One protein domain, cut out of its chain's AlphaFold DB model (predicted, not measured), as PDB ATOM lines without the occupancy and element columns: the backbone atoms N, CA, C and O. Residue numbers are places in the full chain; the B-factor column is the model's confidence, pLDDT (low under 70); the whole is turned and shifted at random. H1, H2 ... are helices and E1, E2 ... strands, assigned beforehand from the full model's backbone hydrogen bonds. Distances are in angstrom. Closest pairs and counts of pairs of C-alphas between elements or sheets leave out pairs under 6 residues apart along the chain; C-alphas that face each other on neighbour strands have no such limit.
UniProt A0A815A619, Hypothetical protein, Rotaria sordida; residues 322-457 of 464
ATOM      1  N   SER A 322      35.933  24.810 -23.853       80.69
ATOM      2  CA  SER A 322      37.048  25.530 -24.482       80.69
ATOM      3  C   SER A 322      37.959  26.211 -23.446       80.69
ATOM      4  O   SER A 322      38.324  27.379 -23.587       80.69
ATOM      5  N   LEU A 323      38.292  25.477 -22.382       81.94
ATOM      6  CA  LEU A 323      39.207  25.881 -21.315       81.94
ATOM      7  C   LEU A 323      40.526  25.109 -21.495       81.94
ATOM      8  O   LEU A 323      40.607  23.960 -21.071       81.94
ATOM      9  N   PRO A 324      41.535  25.672 -22.183       76.62
ATOM     10  CA  PRO A 324      42.749  24.943 -22.554       76.62
ATOM     11  C   PRO A 324      43.667  24.595 -21.375       76.62
ATOM     12  O   PRO A 324      44.494  23.697 -21.508       76.62
ATOM     13  N   PHE A 325      43.523  25.261 -20.227       81.19
ATOM     14  CA  PHE A 325      44.368  25.030 -19.057       81.19
ATOM     15  C   PHE A 325      43.552  24.385 -17.948       81.19
ATOM     16  O   PHE A 325      42.499  24.901 -17.582       81.19
ATOM     17  N   SER A 326      44.027  23.278 -17.382       85.62
ATOM     18  CA  SER A 326      43.365  22.665 -16.234       85.62
ATOM     19  C   SER A 326      44.329  21.937 -15.317       85.62
ATOM     20  O   SER A 326      45.260  21.290 -15.785       85.62
ATOM     21  N   VAL A 327      44.050  21.997 -14.021       82.88
ATOM     22  CA  VAL A 327      44.765  21.287 -12.956       82.88
ATOM     23  C   VAL A 327      43.759  20.548 -12.085       82.88
ATOM     24  O   VAL A 327      42.602  20.958 -11.976       82.88
ATOM     25  N   TYR A 328      44.184  19.450 -11.471       84.06
ATOM     26  CA  TYR A 328      43.345  18.670 -10.566       84.06
ATOM     27  C   TYR A 328      44.148  18.157  -9.371       84.06
ATOM     28  O   TYR A 328      45.358  17.953  -9.452       84.06
ATOM     29  N   GLY A 329      43.456  17.938  -8.257       78.25
ATOM     30  CA  GLY A 329      44.018  17.441  -7.008       78.25
ATOM     31  C   GLY A 329      43.119  16.364  -6.396       78.25
ATOM     32  O   GLY A 329      41.905  16.559  -6.317       78.25
ATOM     33  N   PRO A 330      43.660  15.214  -5.957       70.50
ATOM     34  CA  PRO A 330      42.847  14.151  -5.365       70.50
ATOM     35  C   PRO A 330      42.261  14.582  -4.011       70.50
ATOM     36  O   PRO A 330      42.970  15.176  -3.196       70.50
ATOM     37  N   SER A 331      40.996  14.241  -3.748       65.94
ATOM     38  CA  SER A 331      40.255  14.551  -2.513       65.94
ATOM     39  C   SER A 331      39.550  13.280  -2.010       65.94
ATOM     40  O   SER A 331      38.330  13.211  -1.982       65.94
ATOM     41  N   ASN A 332      40.342  12.261  -1.643       70.38
ATOM     42  CA  ASN A 332      39.994  10.835  -1.451       70.38
ATOM     43  C   ASN A 332      39.911   9.982  -2.745       70.38
ATOM     44  O   ASN A 332      40.346  10.404  -3.814       70.38
ATOM     45  N   ALA A 333      39.453   8.726  -2.618       59.38
ATOM     46  CA  ALA A 333      39.366   7.737  -3.704       59.38
ATOM     47  C   ALA A 333      38.165   7.921  -4.660       59.38
ATOM     48  O   ALA A 333      38.071   7.224  -5.671       59.38
ATOM     49  N   THR A 334      37.237   8.819  -4.332       63.72
ATOM     50  CA  THR A 334      35.952   9.006  -5.024       63.72
ATOM     51  C   THR A 334      35.734  10.452  -5.473       63.72
ATOM     52  O   THR A 334      35.039  10.663  -6.462       63.72
ATOM     53  N   PHE A 335      36.353  11.433  -4.810       70.19
ATOM     54  CA  PHE A 335      36.243  12.849  -5.145       70.19
ATOM     55  C   PHE A 335      37.598  13.448  -5.534       70.19
ATOM     56  O   PHE A 335      38.669  13.028  -5.084       70.19
ATOM     57  N   CYS A 336      37.550  14.474  -6.376       73.19
ATOM     58  CA  CYS A 336      38.704  15.274  -6.749       73.19
ATOM     59  C   CYS A 336      38.313  16.741  -6.860       73.19
ATOM     60  O   CYS A 336      37.181  17.074  -7.188       73.19
ATOM     61  N   ASN A 337      39.297  17.599  -6.655       83.62
ATOM     62  CA  ASN A 337      39.209  19.018  -6.921       83.62
ATOM     63  C   ASN A 337      39.775  19.301  -8.312       83.62
ATOM     64  O   ASN A 337      40.786  18.706  -8.692       83.62
ATOM     65  N   GLY A 338      39.153  20.202  -9.066       84.38
ATOM     66  CA  GLY A 338      39.593  20.554 -10.412       84.38
ATOM     67  C   GLY A 338      39.377  22.028 -10.711       84.38
ATOM     68  O   GLY A 338      38.349  22.596 -10.356       84.38
ATOM     69  N   ILE A 339      40.347  22.643 -11.384       84.69
ATOM     70  CA  ILE A 339      40.250  24.006 -11.908       84.69
ATOM     71  C   ILE A 339      40.524  23.939 -13.402       84.69
ATOM     72  O   ILE A 339      41.524  23.361 -13.821       84.69
ATOM     73  N   ALA A 340      39.654  24.554 -14.200       84.00
ATOM     74  CA  ALA A 340      39.863  24.767 -15.625       84.00
ATOM     75  C   ALA A 340      39.748  26.263 -15.945       84.00
ATOM     76  O   ALA A 340      38.900  26.965 -15.395       84.00
ATOM     77  N   SER A 341      40.610  26.756 -16.828       83.56
ATOM     78  CA  SER A 341      40.807  28.176 -17.093       83.56
ATOM     79  C   SER A 341      41.032  28.447 -18.579       83.56
ATOM     80  O   SER A 341      41.588  27.631 -19.319       83.56
ATOM     81  N   ARG A 342      40.608  29.641 -19.013       83.31
ATOM     82  CA  ARG A 342      40.976  30.213 -20.319       83.31
ATOM     83  C   ARG A 342      42.392  30.775 -20.335       83.31
ATOM     84  O   ARG A 342      42.989  30.864 -21.398       83.31
ATOM     85  N   TYR A 343      42.888  31.173 -19.169       84.62
ATOM     86  CA  TYR A 343      44.203  31.770 -18.989       84.62
ATOM     87  C   TYR A 343      45.187  30.743 -18.427       84.62
ATOM     88  O   TYR A 343      44.750  29.890 -17.642       84.62
ATOM     89  N   PRO A 344      46.479  30.834 -18.784       84.50
ATOM     90  CA  PRO A 344      47.488  29.921 -18.273       84.50
ATOM     91  C   PRO A 344      47.526  29.900 -16.744       84.50
ATOM     92  O   PRO A 344      47.320  30.920 -16.074       84.50
ATOM     93  N   ILE A 345      47.765  28.706 -16.211       83.44
ATOM     94  CA  ILE A 345      47.911  28.461 -14.780       83.44
ATOM     95  C   ILE A 345      49.393  28.602 -14.450       83.44
ATOM     96  O   ILE A 345      50.202  27.785 -14.877       83.44
ATOM     97  N   ARG A 346      49.724  29.643 -13.692       84.06
ATOM     98  CA  ARG A 346      51.092  29.999 -13.309       84.06
ATOM     99  C   ARG A 346      51.622  29.116 -12.187       84.06
ATOM    100  O   ARG A 346      52.800  28.788 -12.144       84.06
ATOM    101  N   CYS A 347      50.751  28.766 -11.248       77.38
ATOM    102  CA  CYS A 347      51.084  27.930 -10.105       77.38
ATOM    103  C   CYS A 347      49.857  27.153  -9.643       77.38
ATOM    104  O   CYS A 347      48.731  27.629  -9.796       77.38
ATOM    105  N   TYR A 348      50.070  25.979  -9.049       88.69
ATOM    106  CA  TYR A 348      49.036  25.266  -8.311       88.69
ATOM    107  C   TYR A 348      49.647  24.431  -7.183       88.69
ATOM    108  O   TYR A 348      50.804  24.025  -7.254       88.69
ATOM    109  N   SER A 349      48.866  24.166  -6.142       85.12
ATOM    110  CA  SER A 349      49.261  23.317  -5.016       85.12
ATOM    111  C   SER A 349      48.063  22.505  -4.534       85.12
ATOM    112  O   SER A 349      46.910  22.901  -4.704       85.12
ATOM    113  N   VAL A 350      48.330  21.340  -3.941       86.62
ATOM    114  CA  VAL A 350      47.296  20.505  -3.323       86.62
ATOM    115  C   VAL A 350      47.679  20.258  -1.877       86.62
ATOM    116  O   VAL A 350      48.660  19.566  -1.607       86.62
ATOM    117  N   GLN A 351      46.878  20.771  -0.951       84.81
ATOM    118  CA  GLN A 351      47.030  20.498   0.474       84.81
ATOM    119  C   GLN A 351      45.950  19.509   0.902       84.81
ATOM    120  O   GLN A 351      44.765  19.716   0.650       84.81
ATOM    121  N   LYS A 352      46.362  18.405   1.524       86.12
ATOM    122  CA  LYS A 352      45.465  17.368   2.046       86.12
ATOM    123  C   LYS A 352      45.269  17.573   3.541       86.12
ATOM    124  O   LYS A 352      46.208  17.997   4.210       86.12
ATOM    125  N   THR A 353      44.101  17.211   4.060       80.25
ATOM    126  CA  THR A 353      43.922  17.106   5.509       80.25
ATOM    127  C   THR A 353      44.713  15.939   6.069       80.25
ATOM    128  O   THR A 353      44.820  14.878   5.453       80.25
ATOM    129  N   SER A 354      45.238  16.144   7.267       73.19
ATOM    130  CA  SER A 354      45.832  15.130   8.128       73.19
ATOM    131  C   SER A 354      44.777  14.218   8.760       73.19
ATOM    132  O   SER A 354      45.063  13.056   9.055       73.19
ATOM    133  N   PHE A 355      43.542  14.700   8.933       70.31
ATOM    134  CA  PHE A 355      42.435  13.874   9.395       70.31
ATOM    135  C   PHE A 355      41.899  12.941   8.292       70.31
ATOM    136  O   PHE A 355      41.549  13.378   7.192       70.31
ATOM    137  N   HIS A 356      41.789  11.648   8.621       69.62
ATOM    138  CA  HIS A 356      41.263  10.590   7.757       69.62
ATOM    139  C   HIS A 356      40.025   9.948   8.405       69.62
ATOM    140  O   HIS A 356      40.142   9.283   9.433       69.62
ATOM    141  N   SER A 357      38.850  10.136   7.796       67.31
ATOM    142  CA  SER A 357      37.596   9.464   8.185       67.31
ATOM    143  C   SER A 357      37.351   8.192   7.357       67.31
ATOM    144  O   SER A 357      38.063   7.943   6.379       67.31
ATOM    145  N   GLU A 358      36.314   7.410   7.686       64.88
ATOM    146  CA  GLU A 358      35.830   6.319   6.813       64.88
ATOM    147  C   GLU A 358      35.407   6.831   5.421       64.88
ATOM    148  O   GLU A 358      35.580   6.132   4.420       64.88
ATOM    149  N   ASP A 359      34.949   8.085   5.335       64.00
ATOM    150  CA  ASP A 359      34.624   8.786   4.086       64.00
ATOM    151  C   ASP A 359      35.846   9.487   3.449       64.00
ATOM    152  O   ASP A 359      35.732  10.217   2.456       64.00
ATOM    153  N   GLY A 360      37.046   9.237   3.978       72.31
ATOM    154  CA  GLY A 360      38.333   9.691   3.457       72.31
ATOM    155  C   GLY A 360      38.808  11.046   3.992       72.31
ATOM    156  O   GLY A 360      38.247  11.608   4.934       72.31
ATOM    157  N   PHE A 361      39.886  11.543   3.381       79.00
ATOM    158  CA  PHE A 361      40.430  12.890   3.585       79.00
ATOM    159  C   PHE A 361      39.916  13.830   2.494       79.00
ATOM    160  O   PHE A 361      39.559  13.377   1.404       79.00
ATOM    161  N   ARG A 362      39.920  15.132   2.747       82.69
ATOM    162  CA  ARG A 362      39.678  16.150   1.726       82.69
ATOM    163  C   ARG A 362      40.957  16.894   1.416       82.69
ATOM    164  O   ARG A 362      41.952  16.825   2.138       82.69
ATOM    165  N   SER A 363      40.952  17.565   0.281       85.00
ATOM    166  CA  SER A 363      42.034  18.451  -0.104       85.00
ATOM    167  C   SER A 363      41.498  19.801  -0.530       85.00
ATOM    168  O   SER A 363      40.316  19.943  -0.836       85.00
ATOM    169  N   ILE A 364      42.397  20.772  -0.577       86.88
ATOM    170  CA  ILE A 364      42.193  22.049  -1.238       86.88
ATOM    171  C   ILE A 364      43.207  22.155  -2.377       86.88
ATOM    172  O   ILE A 364      44.392  21.861  -2.201       86.88
ATOM    173  N   LEU A 365      42.721  22.505  -3.563       89.00
ATOM    174  CA  LEU A 365      43.528  22.762  -4.751       89.00
ATOM    175  C   LEU A 365      43.620  24.273  -4.931       89.00
ATOM    176  O   LEU A 365      42.624  24.905  -5.280       89.00
ATOM    177  N   GLN A 366      44.796  24.842  -4.688       90.69
ATOM    178  CA  GLN A 366      45.060  26.259  -4.918       90.69
ATOM    179  C   GLN A 366      45.677  26.453  -6.300       90.69
ATOM    180  O   GLN A 366      46.363  25.570  -6.810       90.69
ATOM    181  N   CYS A 367      45.424  27.599  -6.917       88.56
ATOM    182  CA  CYS A 367      45.884  27.938  -8.254       88.56
ATOM    183  C   CYS A 367      46.051  29.454  -8.392       88.56
ATOM    184  O   CYS A 367      45.240  30.222  -7.877       88.56
ATOM    185  N   CYS A 368      47.068  29.888  -9.130       87.12
ATOM    186  CA  CYS A 368      47.195  31.265  -9.583       87.12
ATOM    187  C   CYS A 368      47.253  31.324 -11.113       87.12
ATOM    188  O   CYS A 368      47.821  30.445 -11.763       87.12
ATOM    189  N   LEU A 369      46.657  32.367 -11.691       84.56
ATOM    190  CA  LEU A 369      46.567  32.557 -13.141       84.56
ATOM    191  C   LEU A 369      47.506  33.671 -13.597       84.56
ATOM    192  O   LEU A 369      47.656  34.673 -12.904       84.56
ATOM    193  N   ASP A 370      48.055  33.556 -14.804       77.69
ATOM    194  CA  ASP A 370      48.897  34.614 -15.384       77.69
ATOM    195  C   ASP A 370      48.131  35.919 -15.616       77.69
ATOM    196  O   ASP A 370      48.652  37.015 -15.412       77.69
ATOM    197  N   ALA A 371      46.864  35.807 -16.016       81.25
ATOM    198  CA  ALA A 371      46.027  36.964 -16.314       81.25
ATOM    199  C   ALA A 371      45.614  37.762 -15.069       81.25
ATOM    200  O   ALA A 371      45.144  38.891 -15.204       81.25
ATOM    201  N   ILE A 372      45.749  37.181 -13.872       79.19
ATOM    202  CA  ILE A 372      45.325  37.801 -12.617       79.19
ATOM    203  C   ILE A 372      46.460  37.664 -11.606       79.19
ATOM    204  O   ILE A 372      46.563  36.690 -10.863       79.19
ATOM    205  N   GLN A 373      47.336  38.667 -11.598       76.38
ATOM    206  CA  GLN A 373      48.430  38.729 -10.638       76.38
ATOM    207  C   GLN A 373      47.893  38.973  -9.223       76.38
ATOM    208  O   GLN A 373      46.938  39.724  -9.034       76.38
ATOM    209  N   ASN A 374      48.559  38.368  -8.237       81.25
ATOM    210  CA  ASN A 374      48.273  38.524  -6.805       81.25
ATOM    211  C   ASN A 374      46.866  38.076  -6.381       81.25
ATOM    212  O   ASN A 374      46.322  38.621  -5.429       81.25
ATOM    213  N   VAL A 375      46.286  37.106  -7.094       86.62
ATOM    214  CA  VAL A 375      45.044  36.440  -6.691       86.62
ATOM    215  C   VAL A 375      45.278  34.936  -6.640       86.62
ATOM    216  O   VAL A 375      45.631  34.314  -7.647       86.62
ATOM    217  N   THR A 376      45.049  34.357  -5.470       87.75
ATOM    218  CA  THR A 376      45.066  32.919  -5.223       87.75
ATOM    219  C   THR A 376      43.637  32.391  -5.246       87.75
ATOM    220  O   THR A 376      42.809  32.705  -4.388       87.75
ATOM    221  N   LEU A 377      43.349  31.559  -6.242       90.31
ATOM    222  CA  LEU A 377      42.116  30.787  -6.341       90.31
ATOM    223  C   LEU A 377      42.294  29.496  -5.549       90.31
ATOM    224  O   LEU A 377      43.358  28.886  -5.595       90.31
ATOM    225  N   ALA A 378      41.247  29.028  -4.889       89.25
ATOM    226  CA  ALA A 378      41.228  27.718  -4.269       89.25
ATOM    227  C   ALA A 378      39.898  27.022  -4.528       89.25
ATOM    228  O   ALA A 378      38.846  27.658  -4.500       89.25
ATOM    229  N   VAL A 379      39.943  25.714  -4.763       88.44
ATOM    230  CA  VAL A 379      38.751  24.871  -4.849       88.44
ATOM    231  C   VAL A 379      38.860  23.693  -3.891       88.44
ATOM    232  O   VAL A 379      39.915  23.066  -3.767       88.44
ATOM    233  N   THR A 380      37.768  23.409  -3.192       85.56
ATOM    234  CA  THR A 380      37.664  22.306  -2.237       85.56
ATOM    235  C   THR A 380      36.289  21.650  -2.315       85.56
ATOM    236  O   THR A 380      35.313  22.276  -2.721       85.56
ATOM    237  N   HIS A 381      36.209  20.388  -1.904       80.44
ATOM    238  CA  HIS A 381      34.975  19.615  -1.855       80.44
ATOM    239  C   HIS A 381      34.820  19.020  -0.454       80.44
ATOM    240  O   HIS A 381      35.445  18.011  -0.129       80.44
ATOM    241  N   PHE A 382      33.987  19.632   0.382       76.62
ATOM    242  CA  PHE A 382      33.652  19.158   1.731       76.62
ATOM    243  C   PHE A 382      32.290  18.459   1.804       76.62
ATOM    244  O   PHE A 382      31.813  18.156   2.902       76.62
ATOM    245  N   ASP A 383      31.677  18.167   0.657       68.94
ATOM    246  CA  ASP A 383      30.441  17.395   0.606       68.94
ATOM    247  C   ASP A 383      30.657  15.896   0.898       68.94
ATOM    248  O   ASP A 383      31.783  15.381   0.840       68.94
ATOM    249  N   TYR A 384      29.579  15.200   1.273       67.81
ATOM    250  CA  TYR A 384      29.536  13.788   1.662       67.81
ATOM    251  C   TYR A 384      30.479  13.438   2.829       67.81
ATOM    252  O   TYR A 384      31.213  12.448   2.774       67.81
ATOM    253  N   LEU A 385      30.478  14.262   3.881       70.38
ATOM    254  CA  LEU A 385      31.156  13.995   5.154       70.38
ATOM    255  C   LEU A 385      30.177  14.035   6.334       70.38
ATOM    256  O   LEU A 385      29.236  14.839   6.364       70.38
ATOM    257  N   ASP A 386      30.448  13.216   7.353       75.31
ATOM    258  CA  ASP A 386      29.889  13.456   8.682       75.31
ATOM    259  C   ASP A 386      30.276  14.860   9.187       75.31
ATOM    260  O   ASP A 386      31.354  15.370   8.876       75.31
ATOM    261  N   GLU A 387      29.378  15.514   9.931       74.31
ATOM    262  CA  GLU A 387      29.539  16.924  10.308       74.31
ATOM    263  C   GLU A 387      30.791  17.161  11.143       74.31
ATOM    264  O   GLU A 387      31.534  18.113  10.903       74.31
ATOM    265  N   ASP A 388      31.032  16.288  12.118       76.50
ATOM    266  CA  ASP A 388      32.130  16.465  13.058       76.50
ATOM    267  C   ASP A 388      33.474  16.288  12.344       76.50
ATOM    268  O   ASP A 388      34.450  16.983  12.637       76.50
ATOM    269  N   ASP A 389      33.517  15.391  11.364       77.81
ATOM    270  CA  ASP A 389      34.695  15.128  10.545       77.81
ATOM    271  C   ASP A 389      34.922  16.216   9.497       77.81
ATOM    272  O   ASP A 389      36.068  16.604   9.252       77.81
ATOM    273  N   ARG A 390      33.843  16.778   8.941       78.75
ATOM    274  CA  ARG A 390      33.887  17.960   8.080       78.75
ATOM    275  C   ARG A 390      34.516  19.141   8.810       78.75
ATOM    276  O   ARG A 390      35.426  19.766   8.281       78.75
ATOM    277  N   LEU A 391      34.085  19.426  10.038       77.94
ATOM    278  CA  LEU A 391      34.584  20.571  10.806       77.94
ATOM    279  C   LEU A 391      36.041  20.424  11.235       77.94
ATOM    280  O   LEU A 391      36.769  21.414  11.237       77.94
ATOM    281  N   LYS A 392      36.485  19.212  11.584       79.88
ATOM    282  CA  LYS A 392      37.909  18.947  11.847       79.88
ATOM    283  C   LYS A 392      38.746  19.246  10.608       79.88
ATOM    284  O   LYS A 392      39.732  19.964  10.708       79.88
ATOM    285  N   GLN A 393      38.299  18.763   9.451       81.31
ATOM    286  CA  GLN A 393      38.982  18.963   8.178       81.31
ATOM    287  C   GLN A 393      38.988  20.431   7.736       81.31
ATOM    288  O   GLN A 393      40.029  20.933   7.339       81.31
ATOM    289  N   ILE A 394      37.873  21.155   7.878       79.44
ATOM    290  CA  ILE A 394      37.789  22.593   7.574       79.44
ATOM    291  C   ILE A 394      38.721  23.414   8.473       79.44
ATOM    292  O   ILE A 394      39.345  24.355   7.997       79.44
ATOM    293  N   LYS A 395      38.866  23.058   9.755       78.12
ATOM    294  CA  LYS A 395      39.782  23.758  10.674       78.12
ATOM    295  C   LYS A 395      41.252  23.628  10.292       78.12
ATOM    296  O   LYS A 395      42.027  24.520  10.616       78.12
ATOM    297  N   GLU A 396      41.637  22.549   9.616       79.06
ATOM    298  CA  GLU A 396      42.991  22.408   9.063       79.06
ATOM    299  C   GLU A 396      43.243  23.355   7.883       79.06
ATOM    300  O   GLU A 396      44.389  23.560   7.491       79.06
ATOM    301  N   PHE A 397      42.181  23.948   7.333       76.94
ATOM    302  CA  PHE A 397      42.239  24.889   6.227       76.94
ATOM    303  C   PHE A 397      41.744  26.262   6.667       76.94
ATOM    304  O   PHE A 397      40.611  26.659   6.399       76.94
ATOM    305  N   ASN A 398      42.619  27.031   7.309       73.88
ATOM    306  CA  ASN A 398      42.344  28.442   7.534       73.88
ATOM    307  C   ASN A 398      42.689  29.240   6.269       73.88
ATOM    308  O   ASN A 398      43.852  29.508   5.970       73.88
ATOM    309  N   SER A 399      41.663  29.631   5.517       70.25
ATOM    310  CA  SER A 399      41.827  30.352   4.251       70.25
ATOM    311  C   SER A 399      42.604  31.674   4.376       70.25
ATOM    312  O   SER A 399      43.306  32.055   3.438       70.25
ATOM    313  N   TYR A 400      42.548  32.331   5.540       66.94
ATOM    314  CA  TYR A 400      43.324  33.537   5.839       66.94
ATOM    315  C   TYR A 400      44.812  33.231   6.059       66.94
ATOM    316  O   TYR A 400      45.672  33.923   5.524       66.94
ATOM    317  N   GLU A 401      45.136  32.163   6.797       72.75
ATOM    318  CA  GLU A 401      46.532  31.735   7.004       72.75
ATOM    319  C   GLU A 401      47.186  31.246   5.707       72.75
ATOM    320  O   GLU A 401      48.401  31.357   5.536       72.75
ATOM    321  N   HIS A 402      46.377  30.743   4.776       72.75
ATOM    322  CA  HIS A 402      46.832  30.221   3.491       72.75
ATOM    323  C   HIS A 402      46.812  31.245   2.345       72.75
ATOM    324  O   HIS A 402      47.065  30.856   1.205       72.75
ATOM    325  N   ASN A 403      46.549  32.531   2.627       82.62
ATOM    326  CA  ASN A 403      46.504  33.620   1.639       82.62
ATOM    327  C   ASN A 403      45.636  33.289   0.409       82.62
ATOM    328  O   ASN A 403      46.051  33.481  -0.736       82.62
ATOM    329  N   ILE A 404      44.450  32.727   0.646       87.19
ATOM    330  CA  ILE A 404      43.460  32.487  -0.406       87.19
ATOM    331  C   ILE A 404      42.685  33.791  -0.622       87.19
ATOM    332  O   ILE A 404      42.336  34.470   0.335       87.19
ATOM    333  N   ASP A 405      42.425  34.156  -1.875       88.50
ATOM    334  CA  ASP A 405      41.638  35.351  -2.208       88.50
ATOM    335  C   ASP A 405      40.222  34.972  -2.650       88.50
ATOM    336  O   ASP A 405      39.246  35.667  -2.365       88.50
ATOM    337  N   ILE A 406      40.099  33.848  -3.358       87.81
ATOM    338  CA  ILE A 406      38.832  33.341  -3.882       87.81
ATOM    339  C   ILE A 406      38.737  31.855  -3.556       87.81
ATOM    340  O   ILE A 406      39.481  31.043  -4.104       87.81
ATOM    341  N   LEU A 407      37.783  31.501  -2.699       86.00
ATOM    342  CA  LEU A 407      37.478  30.123  -2.329       86.00
ATOM    343  C   LEU A 407      36.214  29.646  -3.056       86.00
ATOM    344  O   LEU A 407      35.182  30.314  -3.032       86.00
ATOM    345  N   MET A 408      36.305  28.491  -3.707       83.94
ATOM    346  CA  MET A 408      35.256  27.888  -4.530       83.94
ATOM    347  C   MET A 408      35.063  26.409  -4.179       83.94
ATOM    348  O   MET A 408      35.905  25.787  -3.532       83.94
ATOM    349  N   GLY A 409      33.976  25.830  -4.684       77.50
ATOM    350  CA  GLY A 409      33.710  24.394  -4.631       77.50
ATOM    351  C   GLY A 409      32.566  24.018  -3.697       77.50
ATOM    352  O   GLY A 409      31.890  24.883  -3.134       77.50
ATOM    353  N   ASP A 410      32.330  22.715  -3.585       70.88
ATOM    354  CA  ASP A 410      31.189  22.173  -2.855       70.88
ATOM    355  C   ASP A 410      31.491  22.122  -1.356       70.88
ATOM    356  O   ASP A 410      31.968  21.127  -0.805       70.88
ATOM    357  N   MET A 411      31.283  23.253  -0.689       67.12
ATOM    358  CA  MET A 411      31.464  23.380   0.756       67.12
ATOM    359  C   MET A 411      30.226  22.945   1.548       67.12
ATOM    360  O   MET A 411      30.227  23.064   2.774       67.12
ATOM    361  N   ASN A 412      29.222  22.373   0.866       60.34
ATOM    362  CA  ASN A 412      27.873  22.154   1.365       60.34
ATOM    363  C   ASN A 412      27.124  23.459   1.705       60.34
ATOM    364  O   ASN A 412      27.719  24.526   1.857       60.34
ATOM    365  N   ALA A 413      25.799  23.350   1.805       57.38
ATOM    366  CA  ALA A 413      24.878  24.338   2.368       57.38
ATOM    367  C   ALA A 413      25.519  25.323   3.355       57.38
ATOM    368  O   ALA A 413      25.931  24.960   4.461       57.38
ATOM    369  N   LEU A 414      25.544  26.589   2.965       55.31
ATOM    370  CA  LEU A 414      26.002  27.668   3.823       55.31
ATOM    371  C   LEU A 414      25.086  27.800   5.055       55.31
ATOM    372  O   LEU A 414      25.547  28.197   6.122       55.31
ATOM    373  N   THR A 415      23.810  27.419   4.935       56.81
ATOM    374  CA  THR A 415      22.782  27.578   5.970       56.81
ATOM    375  C   THR A 415      21.905  26.335   6.135       56.81
ATOM    376  O   THR A 415      21.820  25.483   5.257       56.81
ATOM    377  N   ARG A 416      21.165  26.254   7.250       55.97
ATOM    378  CA  ARG A 416      20.172  25.189   7.492       55.97
ATOM    379  C   ARG A 416      19.117  25.065   6.387       55.97
ATOM    380  O   ARG A 416      18.579  23.988   6.165       55.97
ATOM    381  N   GLU A 417      18.793  26.171   5.736       56.69
ATOM    382  CA  GLU A 417      17.711  26.275   4.752       56.69
ATOM    383  C   GLU A 417      18.054  25.607   3.411       56.69
ATOM    384  O   GLU A 417      17.190  25.472   2.551       56.69
ATOM    385  N   ASP A 418      19.302  25.169   3.238       54.94
ATOM    386  CA  ASP A 418      19.817  24.611   1.988       54.94
ATOM    387  C   ASP A 418      19.624  23.086   1.860       54.94
ATOM    388  O   ASP A 418      19.939  22.531   0.807       54.94
ATOM    389  N   TYR A 419      19.096  22.392   2.881       56.00
ATOM    390  CA  TYR A 419      18.760  20.964   2.766       56.00
ATOM    391  C   TYR A 419      17.284  20.655   3.028       56.00
ATOM    392  O   TYR A 419      16.576  21.395   3.707       56.00
ATOM    393  N   SER A 420      16.841  19.500   2.520       56.50
ATOM    394  CA  SER A 420      15.513  18.951   2.786       56.50
ATOM    395  C   SER A 420      15.373  18.435   4.222       56.50
ATOM    396  O   SER A 420      16.334  17.961   4.832       56.50
ATOM    397  N   ASP A 421      14.143  18.454   4.741       56.34
ATOM    398  CA  ASP A 421      13.820  17.943   6.080       56.34
ATOM    399  C   ASP A 421      14.182  16.453   6.253       56.34
ATOM    400  O   ASP A 421      14.591  16.036   7.334       56.34
ATOM    401  N   ASP A 422      14.122  15.660   5.174       52.22
ATOM    402  CA  ASP A 422      14.502  14.239   5.169       52.22
ATOM    403  C   ASP A 422      16.015  14.014   5.364       52.22
ATOM    404  O   ASP A 422      16.432  12.959   5.847       52.22
ATOM    405  N   TYR A 423      16.848  15.003   5.017       52.41
ATOM    406  CA  TYR A 423      18.301  14.973   5.218       52.41
ATOM    407  C   TYR A 423      18.702  15.399   6.652       52.41
ATOM    408  O   TYR A 423      19.825  15.142   7.091       52.41
ATOM    409  N   TYR A 424      17.787  15.994   7.433       53.81
ATOM    410  CA  TYR A 424      18.066  16.625   8.730       53.81
ATOM    411  C   TYR A 424      17.494  15.862   9.941       53.81
ATOM    412  O   TYR A 424      16.323  15.988  10.284       53.81
ATOM    413  N   GLN A 425      18.348  15.152  10.696       52.03
ATOM    414  CA  GLN A 425      17.979  14.575  12.011       52.03
ATOM    415  C   GLN A 425      18.809  15.099  13.204       52.03
ATOM    416  O   GLN A 425      18.485  14.793  14.353       52.03
ATOM    417  N   LYS A 426      19.863  15.903  12.982       54.47
ATOM    418  CA  LYS A 426      20.739  16.461  14.038       54.47
ATOM    419  C   LYS A 426      21.138  17.919  13.743       54.47
ATOM    420  O   LYS A 426      21.207  18.282  12.568       54.47
ATOM    421  N   PRO A 427      21.416  18.749  14.771       52.88
ATOM    422  CA  PRO A 427      21.957  20.095  14.576       52.88
ATOM    423  C   PRO A 427      23.349  20.024  13.930       52.88
ATOM    424  O   PRO A 427      24.189  19.242  14.368       52.88
ATOM    425  N   ARG A 428      23.573  20.828  12.886       62.09
ATOM    426  CA  ARG A 428      24.848  20.944  12.159       62.09
ATOM    427  C   ARG A 428      25.351  22.392  12.180       62.09
ATOM    428  O   ARG A 428      24.589  23.297  12.518       62.09
ATOM    429  N   PHE A 429      26.640  22.579  11.905       65.44
ATOM    430  CA  PHE A 429      27.356  23.847  12.032       65.44
ATOM    431  C   PHE A 429      27.050  24.782  10.857       65.44
ATOM    432  O   PHE A 429      27.018  24.355   9.704       65.44
ATOM    433  N   ASP A 430      26.829  26.061  11.163       66.81
ATOM    434  CA  ASP A 430      26.604  27.107  10.166       66.81
ATOM    435  C   ASP A 430      27.948  27.550   9.577       66.81
ATOM    436  O   ASP A 430      28.715  28.301  10.188       66.81
ATOM    437  N   LEU A 431      28.241  27.060   8.372       70.88
ATOM    438  CA  LEU A 431      29.482  27.386   7.686       70.88
ATOM    439  C   LEU A 431      29.505  28.845   7.196       70.88
ATOM    440  O   LEU A 431      30.589  29.422   7.086       70.88
ATOM    441  N   THR A 432      28.340  29.476   6.980       68.06
ATOM    442  CA  THR A 432      28.263  30.915   6.677       68.06
ATOM    443  C   THR A 432      28.901  31.713   7.792       68.06
ATOM    444  O   THR A 432      29.669  32.628   7.508       68.06
ATOM    445  N   GLN A 433      28.616  31.384   9.053       71.62
ATOM    446  CA  GLN A 433      29.172  32.119  10.185       71.62
ATOM    447  C   GLN A 433      30.706  32.058  10.186       71.62
ATOM    448  O   GLN A 433      31.350  33.103  10.259       71.62
ATOM    449  N   LEU A 434      31.291  30.871  10.013       77.31
ATOM    450  CA  LEU A 434      32.746  30.703   9.930       77.31
ATOM    451  C   LEU A 434      33.342  31.493   8.758       77.31
ATOM    452  O   LEU A 434      34.226  32.323   8.952       77.31
ATOM    453  N   ILE A 435      32.827  31.285   7.545       78.06
ATOM    454  CA  ILE A 435      33.388  31.882   6.327       78.06
ATOM    455  C   ILE A 435      33.225  33.408   6.334       78.06
ATOM    456  O   ILE A 435      34.163  34.138   6.023       78.06
ATOM    457  N   THR A 436      32.049  33.914   6.707       75.06
ATOM    458  CA  THR A 436      31.744  35.349   6.595       75.06
ATOM    459  C   THR A 436      32.128  36.163   7.822       75.06
ATOM    460  O   THR A 436      32.570  37.296   7.661       75.06
ATOM    461  N   HIS A 437      31.982  35.625   9.037       76.50
ATOM    462  CA  HIS A 437      32.240  36.387  10.263       76.50
ATOM    463  C   HIS A 437      33.632  36.119  10.831       76.50
ATOM    464  O   HIS A 437      34.287  37.064  11.261       76.50
ATOM    465  N   GLU A 438      34.093  34.865  10.838       80.12
ATOM    466  CA  GLU A 438      35.417  34.537  11.386       80.12
ATOM    467  C   GLU A 438      36.527  34.743  10.350       80.12
ATOM    468  O   GLU A 438      37.547  35.351  10.662       80.12
ATOM    469  N   TRP A 439      36.326  34.287   9.111       83.06
ATOM    470  CA  TRP A 439      37.313  34.435   8.032       83.06
ATOM    471  C   TRP A 439      37.125  35.704   7.197       83.06
ATOM    472  O   TRP A 439      37.993  36.038   6.395       83.06
ATOM    473  N   ASN A 440      36.027  36.439   7.407       84.81
ATOM    474  CA  ASN A 440      35.736  37.715   6.745       84.81
ATOM    475  C   ASN A 440      35.629  37.631   5.203       84.81
ATOM    476  O   ASN A 440      35.942  38.588   4.492       84.81
ATOM    477  N   TYR A 441      35.169  36.496   4.669       82.88
ATOM    478  CA  TYR A 441      34.884  36.324   3.240       82.88
ATOM    479  C   TYR A 441      33.477  36.805   2.876       82.88
ATOM    480  O   TYR A 441      32.546  36.778   3.679       82.88
ATOM    481  N   GLN A 442      33.297  37.210   1.618       82.69
ATOM    482  CA  GLN A 442      31.988  37.560   1.068       82.69
ATOM    483  C   GLN A 442      31.546  36.511   0.051       82.69
ATOM    484  O   GLN A 442      32.302  36.164  -0.855       82.69
ATOM    485  N   ASP A 443      30.292  36.069   0.149       77.44
ATOM    486  CA  ASP A 443      29.659  35.261  -0.892       77.44
ATOM    487  C   ASP A 443      29.419  36.133  -2.138       77.44
ATOM    488  O   ASP A 443      28.478  36.934  -2.214       77.44
ATOM    489  N   ALA A 444      30.314  35.996  -3.118       78.19
ATOM    490  CA  ALA A 444      30.263  36.751  -4.362       78.19
ATOM    491  C   ALA A 444      28.990  36.455  -5.174       78.19
ATOM    492  O   ALA A 444      28.459  37.360  -5.823       78.19
ATOM    493  N   PHE A 445      28.468  35.225  -5.116       72.38
ATOM    494  CA  PHE A 445      27.267  34.842  -5.851       72.38
ATOM    495  C   PHE A 445      26.033  35.539  -5.276       72.38
ATOM    496  O   PHE A 445      25.302  36.188  -6.031       72.38
ATOM    497  N   LYS A 446      25.832  35.490  -3.952       71.81
ATOM    498  CA  LYS A 446      24.704  36.168  -3.284       71.81
ATOM    499  C   LYS A 446      24.782  37.686  -3.397       71.81
ATOM    500  O   LYS A 446      23.754  38.342  -3.546       71.81
ATOM    501  N   LYS A 447      25.989  38.258  -3.394       78.25
ATOM    502  CA  LYS A 447      26.187  39.701  -3.604       78.25
ATOM    503  C   LYS A 447      25.700  40.166  -4.978       78.25
ATOM    504  O   LYS A 447      25.123  41.245  -5.085       78.25
ATOM    505  N   ILE A 448      25.935  39.365  -6.018       76.25
ATOM    506  CA  ILE A 448      25.490  39.659  -7.390       76.25
ATOM    507  C   ILE A 448      24.004  39.314  -7.571       76.25
ATOM    508  O   ILE A 448      23.312  39.962  -8.354       76.25
ATOM    509  N   ASN A 449      23.498  38.338  -6.813       70.75
ATOM    510  CA  ASN A 449      22.152  37.789  -6.952       70.75
ATOM    511  C   ASN A 449      21.327  37.869  -5.651       70.75
ATOM    512  O   ASN A 449      20.857  36.842  -5.162       70.75
ATOM    513  N   PRO A 450      21.084  39.067  -5.089       74.75
ATOM    514  CA  PRO A 450      20.467  39.208  -3.765       74.75
ATOM    515  C   PRO A 450      19.003  38.738  -3.701       74.75
ATOM    516  O   PRO A 450      18.450  38.582  -2.617       74.75
ATOM    517  N   THR A 451      18.353  38.546  -4.852       75.75
ATOM    518  CA  THR A 451      16.945  38.138  -4.959       75.75
ATOM    519  C   THR A 451      16.755  36.652  -5.261       75.75
ATOM    520  O   THR A 451      15.618  36.182  -5.219       75.75
ATOM    521  N   LEU A 452      17.823  35.929  -5.617       64.81
ATOM    522  CA  LEU A 452      17.761  34.494  -5.901       64.81
ATOM    523  C   LEU A 452      17.672  33.730  -4.580       64.81
ATOM    524  O   LEU A 452      18.509  33.899  -3.696       64.81
ATOM    525  N   LYS A 453      16.635  32.903  -4.448       57.62
ATOM    526  CA  LYS A 453      16.467  32.014  -3.292       57.62
ATOM    527  C   LYS A 453      17.195  30.694  -3.540       57.62
ATOM    528  O   LYS A 453      17.297  30.266  -4.685       57.62
ATOM    529  N   ASN A 454      17.655  30.034  -2.478       53.91
ATOM    530  CA  ASN A 454      18.508  28.840  -2.570       53.91
ATOM    531  C   ASN A 454      17.844  27.686  -3.353       53.91
ATOM    532  O   ASN A 454      18.502  27.018  -4.140       53.91
ATOM    533  N   GLU A 455      16.517  27.549  -3.264       51.91
ATOM    534  CA  GLU A 455      15.701  26.589  -4.036       51.91
ATOM    535  C   GLU A 455      15.763  26.787  -5.567       51.91
ATOM    536  O   GLU A 455      15.344  25.923  -6.337       51.91
ATOM    537  N   GLN A 456      16.242  27.946  -6.024       48.06
ATOM    538  CA  GLN A 456      16.343  28.317  -7.438       48.06
ATOM    539  C   GLN A 456      17.754  28.095  -8.003       48.06
ATOM    540  O   GLN A 456      17.985  28.351  -9.187       48.06
ATOM    541  N   VAL A 457      18.698  27.633  -7.177       53.19
ATOM    542  CA  VAL A 457      20.070  27.314  -7.577       53.19
ATOM    543  C   VAL A 457      20.146  25.817  -7.867       53.19
ATOM    544  O   VAL A 457      19.859  24.989  -7.010       53.19
TER     545      VAL A 457
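This is residues 322 to 457 of the 464 residues of the protein "Hypothetical protein" of Rotaria sordida (UniProt A0A815A619). A small two-layer sandwich makes one side of the domain: the hairpin E1 E2 covers part of one face of the twisted sheet E3 E4 E5 E6. Three short helices and a long loop, residues 409 to 430, spread out beyond that sandwich; H1 only grazes the sheet, and residues 447 to 452, of which 447 to 448 belong to H3, stick out free. The printed part has 136 residues, with six named strands and three named helices in the order E1 E2 E3 E4 E5 H1 E6 H2 H3; the larger sheet is mixed, in the order E3, E4, E5, E6. The class is mixed, helices and strands, with under half of the residues in named elements. The whole is compact, with a radius of gyration of the C-alphas of 15.6 A and spans of 45 by 39 by 30 A.

E1, residues 325 to 330, and E2, residues 336 to 341, form an antiparallel hairpin, with N 329 and O 337 2.8 A apart, within hydrogen-bond range. E3, residues 345 to 352, E4, residues 363 to 369, and E5, residues 372 to 380, form a meander, each strand the antiparallel neighbour of the one before; N 349 and O 366 are 2.9 A apart, and N 367 and O 377 2.8 A. E5 bends by 74 degrees at residue 375. The two sheets form a sandwich, face to face, 8.2 A centre to centre where they face each other, with their strands at 21 degrees; the closest C-alphas of E1 and E4, those of Gly 329 and Leu 365, are 5.8 A apart. H1, residues 387 to 395, is only just on the larger sheet, with 5 pairs of C-alphas within 10 A, and only grazes it with residues 393 to 394. E6, residues 406 to 408, is an edge strand parallel to E5 at 26 degrees, with N 408 and O 378 2.8 A apart; E5, H1 and E6 make a strand-helix-strand unit, two parallel neighbour strands with a helix between, whose crossover is right-handed. H2, residues 431 to 438, and H3, residues 444 to 448, are not on that sheet and are apart from each other. In H1, H2 and H3 every O i to N i+4 pair is within hydrogen-bond range.

E1 begins at C-alpha 325 (44.368, 25.030, -19.057) and is 17.6 A long; E2 is 16.7 A. E3, E4 and E5 measure 20.3, 19.7 and 20.2 A, and E6 6.6 A. H1 is 12.3 A long, H2 10.0 A, and H3 6.4 A, ending at C-alpha 448 (25.490, 39.659, -7.390).

The C-alphas farthest apart, those of Asp 370 and Gln 425, are 45.9 A apart. The printed part has no cut. The link from E6 to H2, 22 residues, is long. Mean pLDDT of the printed part is 74.5; 37 residues are under 70, among them 411 to 430 and 452 to 457.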